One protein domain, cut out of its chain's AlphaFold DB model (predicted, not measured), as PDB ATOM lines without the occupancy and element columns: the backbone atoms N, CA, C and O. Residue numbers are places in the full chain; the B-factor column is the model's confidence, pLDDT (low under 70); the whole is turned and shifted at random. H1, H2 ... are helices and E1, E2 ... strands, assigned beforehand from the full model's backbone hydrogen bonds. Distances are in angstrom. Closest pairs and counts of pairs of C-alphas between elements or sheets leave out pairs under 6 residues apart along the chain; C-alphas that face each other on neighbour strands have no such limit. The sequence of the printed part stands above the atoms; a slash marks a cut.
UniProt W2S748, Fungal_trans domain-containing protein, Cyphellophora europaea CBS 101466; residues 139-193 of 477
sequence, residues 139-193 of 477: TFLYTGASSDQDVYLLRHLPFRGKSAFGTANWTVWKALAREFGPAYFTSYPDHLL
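AT A GLANCE: This is residues 139 to 193 of the 477 residues of the protein "Fungal_trans domain-containing protein" of Cyphellophora europaea CBS 101466 (UniProt W2S748). One twisted, four-stranded antiparallel sheet, ordered E1, E4, E3, E2, makes the body; the short helix H1 only grazes it. The 55 printed residues run E1, H1, E2, E3, E4: mostly strand, though under half are in named elements. The whole is compact, radius of gyration of the C-alphas 10.9 A, spanning 34 by 27 by 15 A.

HOW THE PARTS SIT: E1, residues 139 to 143, neighbours E4, residues 183 to 189; N 141 and O 186, 2.8 A, are within hydrogen-bond range. H1, residues 151 to 154, is too short for O i to N i+4 pairs; 0 of its O i to N i+3 pairs are within range. E2, residues 164 to 167, and E3, residues 170 to 176, form a hairpin, with N 172 and O 165 at 2.7 A. E3 and E4 form another, with N 173 and O 185 at 2.8 A. E2, E3 and E4 make a meander, each the antiparallel neighbour of the one before.

IN THESE COORDINATES: E1 begins at C-alpha 139 (11.465, 23.083, 87.873). E4, 20.4 A long, ends at C-alpha 189 (14.761, 28.348, 86.462); E3 is 18.5 A.

THE WHOLE: The printed part has no cut, no link is long, and no printed residue is under 70 in pLDDT.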
ATOM      1  N   THR A 139      11.507  24.430  87.313       93.94
ATOM      2  CA  THR A 139      11.465  23.083  87.873       93.94
ATOM      3  C   THR A 139      11.299  23.160  89.384       93.94
ATOM      4  O   THR A 139      11.977  23.955  90.037       93.94
ATOM      5  N   PHE A 140      10.420  22.326  89.945       94.75
ATOM      6  CA  PHE A 140      10.181  22.197  91.385       94.75
ATOM      7  C   PHE A 140      10.637  20.823  91.878       94.75
ATOM      8  O   PHE A 140      10.095  19.803  91.461       94.75
ATOM      9  N   LEU A 141      11.586  20.810  92.810       94.75
ATOM     10  CA  LEU A 141      12.121  19.604  93.436       94.75
ATOM     11  C   LEU A 141      11.666  19.531  94.889       94.75
ATOM     12  O   LEU A 141      11.684  20.532  95.610       94.75
ATOM     13  N   TYR A 142      11.242  18.353  95.320       95.19
ATOM     14  CA  TYR A 142      10.821  18.104  96.687       95.19
ATOM     15  C   TYR A 142      12.026  17.999  97.615       95.19
ATOM     16  O   TYR A 142      12.975  17.260  97.365       95.19
ATOM     17  N   THR A 143      11.959  18.713  98.730       92.25
ATOM     18  CA  THR A 143      12.966  18.650  99.782       92.25
ATOM     19  C   THR A 143      12.435  17.783 100.915       92.25
ATOM     20  O   THR A 143      11.701  18.257 101.783       92.25
ATOM     21  N   GLY A 144      12.779  16.495 100.865       80.75
ATOM     22  CA  GLY A 144      12.478  15.507 101.902       80.75
ATOM     23  C   GLY A 144      13.656  15.240 102.842       80.75
ATOM     24  O   GLY A 144      14.699  15.882 102.759       80.75
ATOM     25  N   ALA A 145      13.516  14.238 103.714       75.69
ATOM     26  CA  ALA A 145      14.551  13.856 104.683       75.69
ATOM     27  C   ALA A 145      15.867  13.360 104.047       75.69
ATOM     28  O   ALA A 145      16.908  13.392 104.695       75.69
ATOM     29  N   SER A 146      15.819  12.893 102.798       74.19
ATOM     30  CA  SER A 146      16.966  12.407 102.019       74.19
ATOM     31  C   SER A 146      17.561  13.454 101.068       74.19
ATOM     32  O   SER A 146      18.489  13.136 100.327       74.19
ATOM     33  N   SER A 147      17.033  14.683 101.055       82.88
ATOM     34  CA  SER A 147      17.549  15.767 100.214       82.88
ATOM     35  C   SER A 147      18.887  16.296 100.744       82.88
ATOM     36  O   SER A 147      19.181  16.227 101.937       82.88
ATOM     37  N   ASP A 148      19.691  16.867  99.848       83.00
ATOM     38  CA  ASP A 148      20.882  17.655 100.178       83.00
ATOM     39  C   ASP A 148      20.559  18.934 100.973       83.00
ATOM     40  O   ASP A 148      21.442  19.518 101.603       83.00
ATOM     41  N   GLN A 149      19.292  19.358 100.971       88.31
ATOM     42  CA  GLN A 149      18.787  20.461 101.774       88.31
ATOM     43  C   GLN A 149      18.027  19.943 102.993       88.31
ATOM     44  O   GLN A 149      17.021  19.245 102.886       88.31
ATOM     45  N   ASP A 150      18.482  20.338 104.179       88.06
ATOM     46  CA  ASP A 150      17.857  19.929 105.432       88.06
ATOM     47  C   ASP A 150      16.554  20.715 105.683       88.06
ATOM     48  O   ASP A 150      16.553  21.936 105.884       88.06
ATOM     49  N   VAL A 151      15.426  20.001 105.724       89.06
ATOM     50  CA  VAL A 151      14.085  20.554 105.981       89.06
ATOM     51  C   VAL A 151      13.965  21.305 107.315       89.06
ATOM     52  O   VAL A 151      13.196  22.266 107.438       89.06
ATOM     53  N   TYR A 152      14.742  20.909 108.321       87.75
ATOM     54  CA  TYR A 152      14.812  21.547 109.630       87.75
ATOM     55  C   TYR A 152      15.710  22.781 109.643       87.75
ATOM     56  O   TYR A 152      15.584  23.592 110.560       87.75
ATOM     57  N   LEU A 153      16.572  22.970 108.645       89.44
ATOM     58  CA  LEU A 153      17.240  24.251 108.413       89.44
ATOM     59  C   LEU A 153      16.332  25.197 107.622       89.44
ATOM     60  O   LEU A 153      16.181  26.360 107.999       89.44
ATOM     61  N   LEU A 154      15.648  24.690 106.589       90.62
ATOM     62  CA  LEU A 154      14.754  25.494 105.745       90.62
ATOM     63  C   LEU A 154      13.622  26.170 106.531       90.62
ATOM     64  O   LEU A 154      13.216  27.283 106.189       90.62
ATOM     65  N   ARG A 155      13.145  25.570 107.629       87.62
ATOM     66  CA  ARG A 155      12.114  26.188 108.489       87.62
ATOM     67  C   ARG A 155      12.524  27.527 109.104       87.62
ATOM     68  O   ARG A 155      11.639  28.318 109.427       87.62
ATOM     69  N   HIS A 156      13.826  27.784 109.249       89.00
ATOM     70  CA  HIS A 156      14.362  29.015 109.835       89.00
ATOM     71  C   HIS A 156      14.527  30.152 108.817       89.00
ATOM     72  O   HIS A 156      14.894  31.264 109.199       89.00
ATOM     73  N   LEU A 157      14.233  29.913 107.534       90.31
ATOM     74  CA  LEU A 157      14.252  30.964 106.521       90.31
ATOM     75  C   LEU A 157      13.184  32.035 106.820       90.31
ATOM     76  O   LEU A 157      12.087  31.718 107.296       90.31
ATOM     77  N   PRO A 158      13.457  33.321 106.546       88.88
ATOM     78  CA  PRO A 158      12.557  34.408 106.905       88.88
ATOM     79  C   PRO A 158      11.422  34.548 105.879       88.88
ATOM     80  O   PRO A 158      11.406  35.465 105.063       88.88
ATOM     81  N   PHE A 159      10.431  33.659 105.961       84.00
ATOM     82  CA  PHE A 159       9.255  33.648 105.079       84.00
ATOM     83  C   PHE A 159       8.358  34.898 105.205       84.00
ATOM     84  O   PHE A 159       7.563  35.158 104.310       84.00
ATOM     85  N   ARG A 160       8.474  35.697 106.281       80.44
ATOM     86  CA  ARG A 160       7.782  36.999 106.474       80.44
ATOM     87  C   ARG A 160       6.280  36.995 106.104       80.44
ATOM     88  O   ARG A 160       5.781  37.951 105.524       80.44
ATOM     89  N   GLY A 161       5.563  35.914 106.417       72.38
ATOM     90  CA  GLY A 161       4.129  35.767 106.112       72.38
ATOM     91  C   GLY A 161       3.796  35.323 104.680       72.38
ATOM     92  O   GLY A 161       2.628  35.081 104.384       72.38
ATOM     93  N   LYS A 162       4.795  35.160 103.806       79.94
ATOM     94  CA  LYS A 162       4.668  34.504 102.497       79.94
ATOM     95  C   LYS A 162       4.860  32.987 102.641       79.94
ATOM     96  O   LYS A 162       5.465  32.515 103.601       79.94
ATOM     97  N   SER A 163       4.376  32.213 101.671       84.25
ATOM     98  CA  SER A 163       4.670  30.773 101.585       84.25
ATOM     99  C   SER A 163       6.010  30.485 100.901       84.25
ATOM    100  O   SER A 163       6.496  29.363 100.981       84.25
ATOM    101  N   ALA A 164       6.643  31.479 100.273       87.94
ATOM    102  CA  ALA A 164       7.901  31.325  99.551       87.94
ATOM    103  C   ALA A 164       8.995  32.281 100.058       87.94
ATOM    104  O   ALA A 164       8.710  33.400 100.488       87.94
ATOM    105  N   PHE A 165      10.248  31.836  99.990       89.88
ATOM    106  CA  PHE A 165      11.451  32.603 100.307       89.88
ATOM    107  C   PHE A 165      12.543  32.296  99.279       89.88
ATOM    108  O   PHE A 165      12.774  31.136  98.957       89.88
ATOM    109  N   GLY A 166      13.261  33.312  98.801       89.31
ATOM    110  CA  GLY A 166      14.417  33.113  97.932       89.31
ATOM    111  C   GLY A 166      14.609  34.234  96.920       89.31
ATOM    112  O   GLY A 166      14.173  35.365  97.126       89.31
ATOM    113  N   THR A 167      15.293  33.902  95.834       88.44
ATOM    114  CA  THR A 167      15.652  34.789  94.722       88.44
ATOM    115  C   THR A 167      15.074  34.254  93.411       88.44
ATOM    116  O   THR A 167      14.567  33.138  93.360       88.44
ATOM    117  N   ALA A 168      15.205  34.999  92.311       86.12
ATOM    118  CA  ALA A 168      14.783  34.513  90.993       86.12
ATOM    119  C   ALA A 168      15.432  33.163  90.608       86.12
ATOM    120  O   ALA A 168      14.773  32.318  90.002       86.12
ATOM    121  N   ASN A 169      16.683  32.932  91.021       90.75
ATOM    122  CA  ASN A 169      17.464  31.746  90.656       90.75
ATOM    123  C   ASN A 169      17.196  30.532  91.554       90.75
ATOM    124  O   ASN A 169      17.465  29.405  91.154       90.75
ATOM    125  N   TRP A 170      16.685  30.758  92.762       92.88
ATOM    126  CA  TRP A 170      16.393  29.703  93.724       92.88
ATOM    127  C   TRP A 170      15.347  30.181  94.718       92.88
ATOM    128  O   TRP A 170      15.582  31.156  95.436       92.88
ATOM    129  N   THR A 171      14.221  29.478  94.780       92.31
ATOM    130  CA  THR A 171      13.127  29.790  95.704       92.31
ATOM    131  C   THR A 171      12.723  28.547  96.466       92.31
ATOM    132  O   THR A 171      12.395  27.535  95.857       92.31
ATOM    133  N   VAL A 172      12.666  28.649  97.789       93.19
ATOM    134  CA  VAL A 172      12.041  27.661  98.663       93.19
ATOM    135  C   VAL A 172      10.578  28.007  98.843       93.19
ATOM    136  O   VAL A 172      10.234  29.109  99.270       93.19
ATOM    137  N   TRP A 173       9.714  27.048  98.567       92.00
ATOM    138  CA  TRP A 173       8.294  27.110  98.832       92.00
ATOM    139  C   TRP A 173       7.934  26.156  99.972       92.00
ATOM    140  O   TRP A 173       8.285  24.979  99.969       92.00
ATOM    141  N   LYS A 174       7.244  26.683 100.980       89.81
ATOM    142  CA  LYS A 174       6.743  25.952 102.141       89.81
ATOM    143  C   LYS A 174       5.361  25.394 101.810       89.81
ATOM    144  O   LYS A 174       4.366  26.097 101.973       89.81
ATOM    145  N   ALA A 175       5.318  24.141 101.364       89.12
ATOM    146  CA  ALA A 175       4.074  23.445 101.042       89.12
ATOM    147  C   ALA A 175       3.336  22.952 102.293       89.12
ATOM    148  O   ALA A 175       2.110  22.944 102.312       89.12
ATOM    149  N   LEU A 176       4.059  22.577 103.353       87.19
ATOM    150  CA  LEU A 176       3.473  22.207 104.641       87.19
ATOM    151  C   LEU A 176       4.321  22.731 105.799       87.19
ATOM    152  O   LEU A 176       5.485  22.366 105.963       87.19
ATOM    153  N   ALA A 177       3.705  23.559 106.641       79.19
ATOM    154  CA  ALA A 177       4.310  24.085 107.856       79.19
ATOM    155  C   ALA A 177       3.944  23.201 109.060       79.19
ATOM    156  O   ALA A 177       2.878  23.366 109.650       79.19
ATOM    157  N   ARG A 178       4.823  22.267 109.437       81.44
ATOM    158  CA  ARG A 178       4.706  21.476 110.675       81.44
ATOM    159  C   ARG A 178       6.027  21.468 111.436       81.44
ATOM    160  O   ARG A 178       7.088  21.650 110.844       81.44
ATOM    161  N   GLU A 179       5.952  21.270 112.750       75.75
ATOM    162  CA  GLU A 179       7.141  21.120 113.599       75.75
ATOM    163  C   GLU A 179       7.923  19.848 113.240       75.75
ATOM    164  O   GLU A 179       9.146  19.886 113.100       75.75
ATOM    165  N   PHE A 180       7.187  18.760 113.001       77.19
ATOM    166  CA  PHE A 180       7.696  17.464 112.565       77.19
ATOM    167  C   PHE A 180       7.097  17.103 111.204       77.19
ATOM    168  O   PHE A 180       5.904  17.315 110.973       77.19
ATOM    169  N   GLY A 181       7.932  16.583 110.302       79.19
ATOM    170  CA  GLY A 181       7.548  16.278 108.919       79.19
ATOM    171  C   GLY A 181       7.086  17.493 108.095       79.19
ATOM    172  O   GLY A 181       6.014  17.423 107.492       79.19
ATOM    173  N   PRO A 182       7.812  18.631 108.083       87.50
ATOM    174  CA  PRO A 182       7.496  19.713 107.155       87.50
ATOM    175  C   PRO A 182       7.784  19.290 105.707       87.50
ATOM    176  O   PRO A 182       8.679  18.484 105.458       87.50
ATOM    177  N   ALA A 183       7.066  19.889 104.756       89.88
ATOM    178  CA  ALA A 183       7.278  19.663 103.329       89.88
ATOM    179  C   ALA A 183       7.656  20.976 102.643       89.88
ATOM    180  O   ALA A 183       6.926  21.974 102.728       89.88
ATOM    181  N   TYR A 184       8.789  20.957 101.950       93.25
ATOM    182  CA  TYR A 184       9.283  22.078 101.164       93.25
ATOM    183  C   TYR A 184       9.500  21.648  99.720       93.25
ATOM    184  O   TYR A 184       9.829  20.498  99.441       93.25
ATOM    185  N   PHE A 185       9.359  22.604  98.814       94.31
ATOM    186  CA  PHE A 185       9.869  22.494  97.459       94.31
ATOM    187  C   PHE A 185      10.933  23.547  97.235       94.31
ATOM    188  O   PHE A 185      10.822  24.671  97.720       94.31
ATOM    189  N   THR A 186      11.928  23.209  96.439       94.06
ATOM    190  CA  THR A 186      12.892  24.165  95.909       94.06
ATOM    191  C   THR A 186      12.618  24.324  94.430       94.06
ATOM    192  O   THR A 186      12.355  23.346  93.737       94.06
ATOM    193  N   SER A 187      12.620  25.559  93.945       93.62
ATOM    194  CA  SER A 187      12.405  25.841  92.532       93.62
ATOM    195  C   SER A 187      13.582  26.570  91.920       93.62
ATOM    196  O   SER A 187      14.110  27.521  92.507       93.62
ATOM    197  N   TYR A 188      13.921  26.158  90.707       93.69
ATOM    198  CA  TYR A 188      15.012  26.694  89.906       93.69
ATOM    199  C   TYR A 188      14.474  27.051  88.517       93.69
ATOM    200  O   TYR A 188      13.619  26.332  88.003       93.69
ATOM    201  N   PRO A 189      14.939  28.145  87.894       93.06
ATOM    202  CA  PRO A 189      14.761  28.348  86.462       93.06
ATOM    203  C   PRO A 189      15.394  27.209  85.655       93.06
ATOM    204  O   PRO A 189      16.530  26.822  85.929       93.06
ATOM    205  N   ASP A 190      14.695  26.731  84.630       91.06
ATOM    206  CA  ASP A 190      15.117  25.565  83.837       91.06
ATOM    207  C   ASP A 190      16.478  25.785  83.151       91.06
ATOM    208  O   ASP A 190      17.347  24.910  83.167       91.06
ATOM    209  N   HIS A 191      16.743  27.004  82.673       88.44
ATOM    210  CA  HIS A 191      18.030  27.382  82.077       88.44
ATOM    211  C   HIS A 191      19.250  27.242  83.014       88.44
ATOM    212  O   HIS A 191      20.383  27.303  82.535       88.44
ATOM    213  N   LEU A 192      19.055  27.084  84.331       91.25
ATOM    214  CA  LEU A 192      20.137  26.821  85.292       91.25
ATOM    215  C   LEU A 192      20.408  25.326  85.510       91.25
ATOM    216  O   LEU A 192      21.385  24.985  86.173       91.25
ATOM    217  N   LEU A 193      19.562  24.438  84.985       90.19
ATOM    218  CA  LEU A 193      19.611  22.995  85.242       90.19
ATOM    219  C   LEU A 193      20.241  22.186  84.100       90.19
ATOM    220  O   LEU A 193      20.134  20.959  84.082       90.19
TER     221      LEU A 193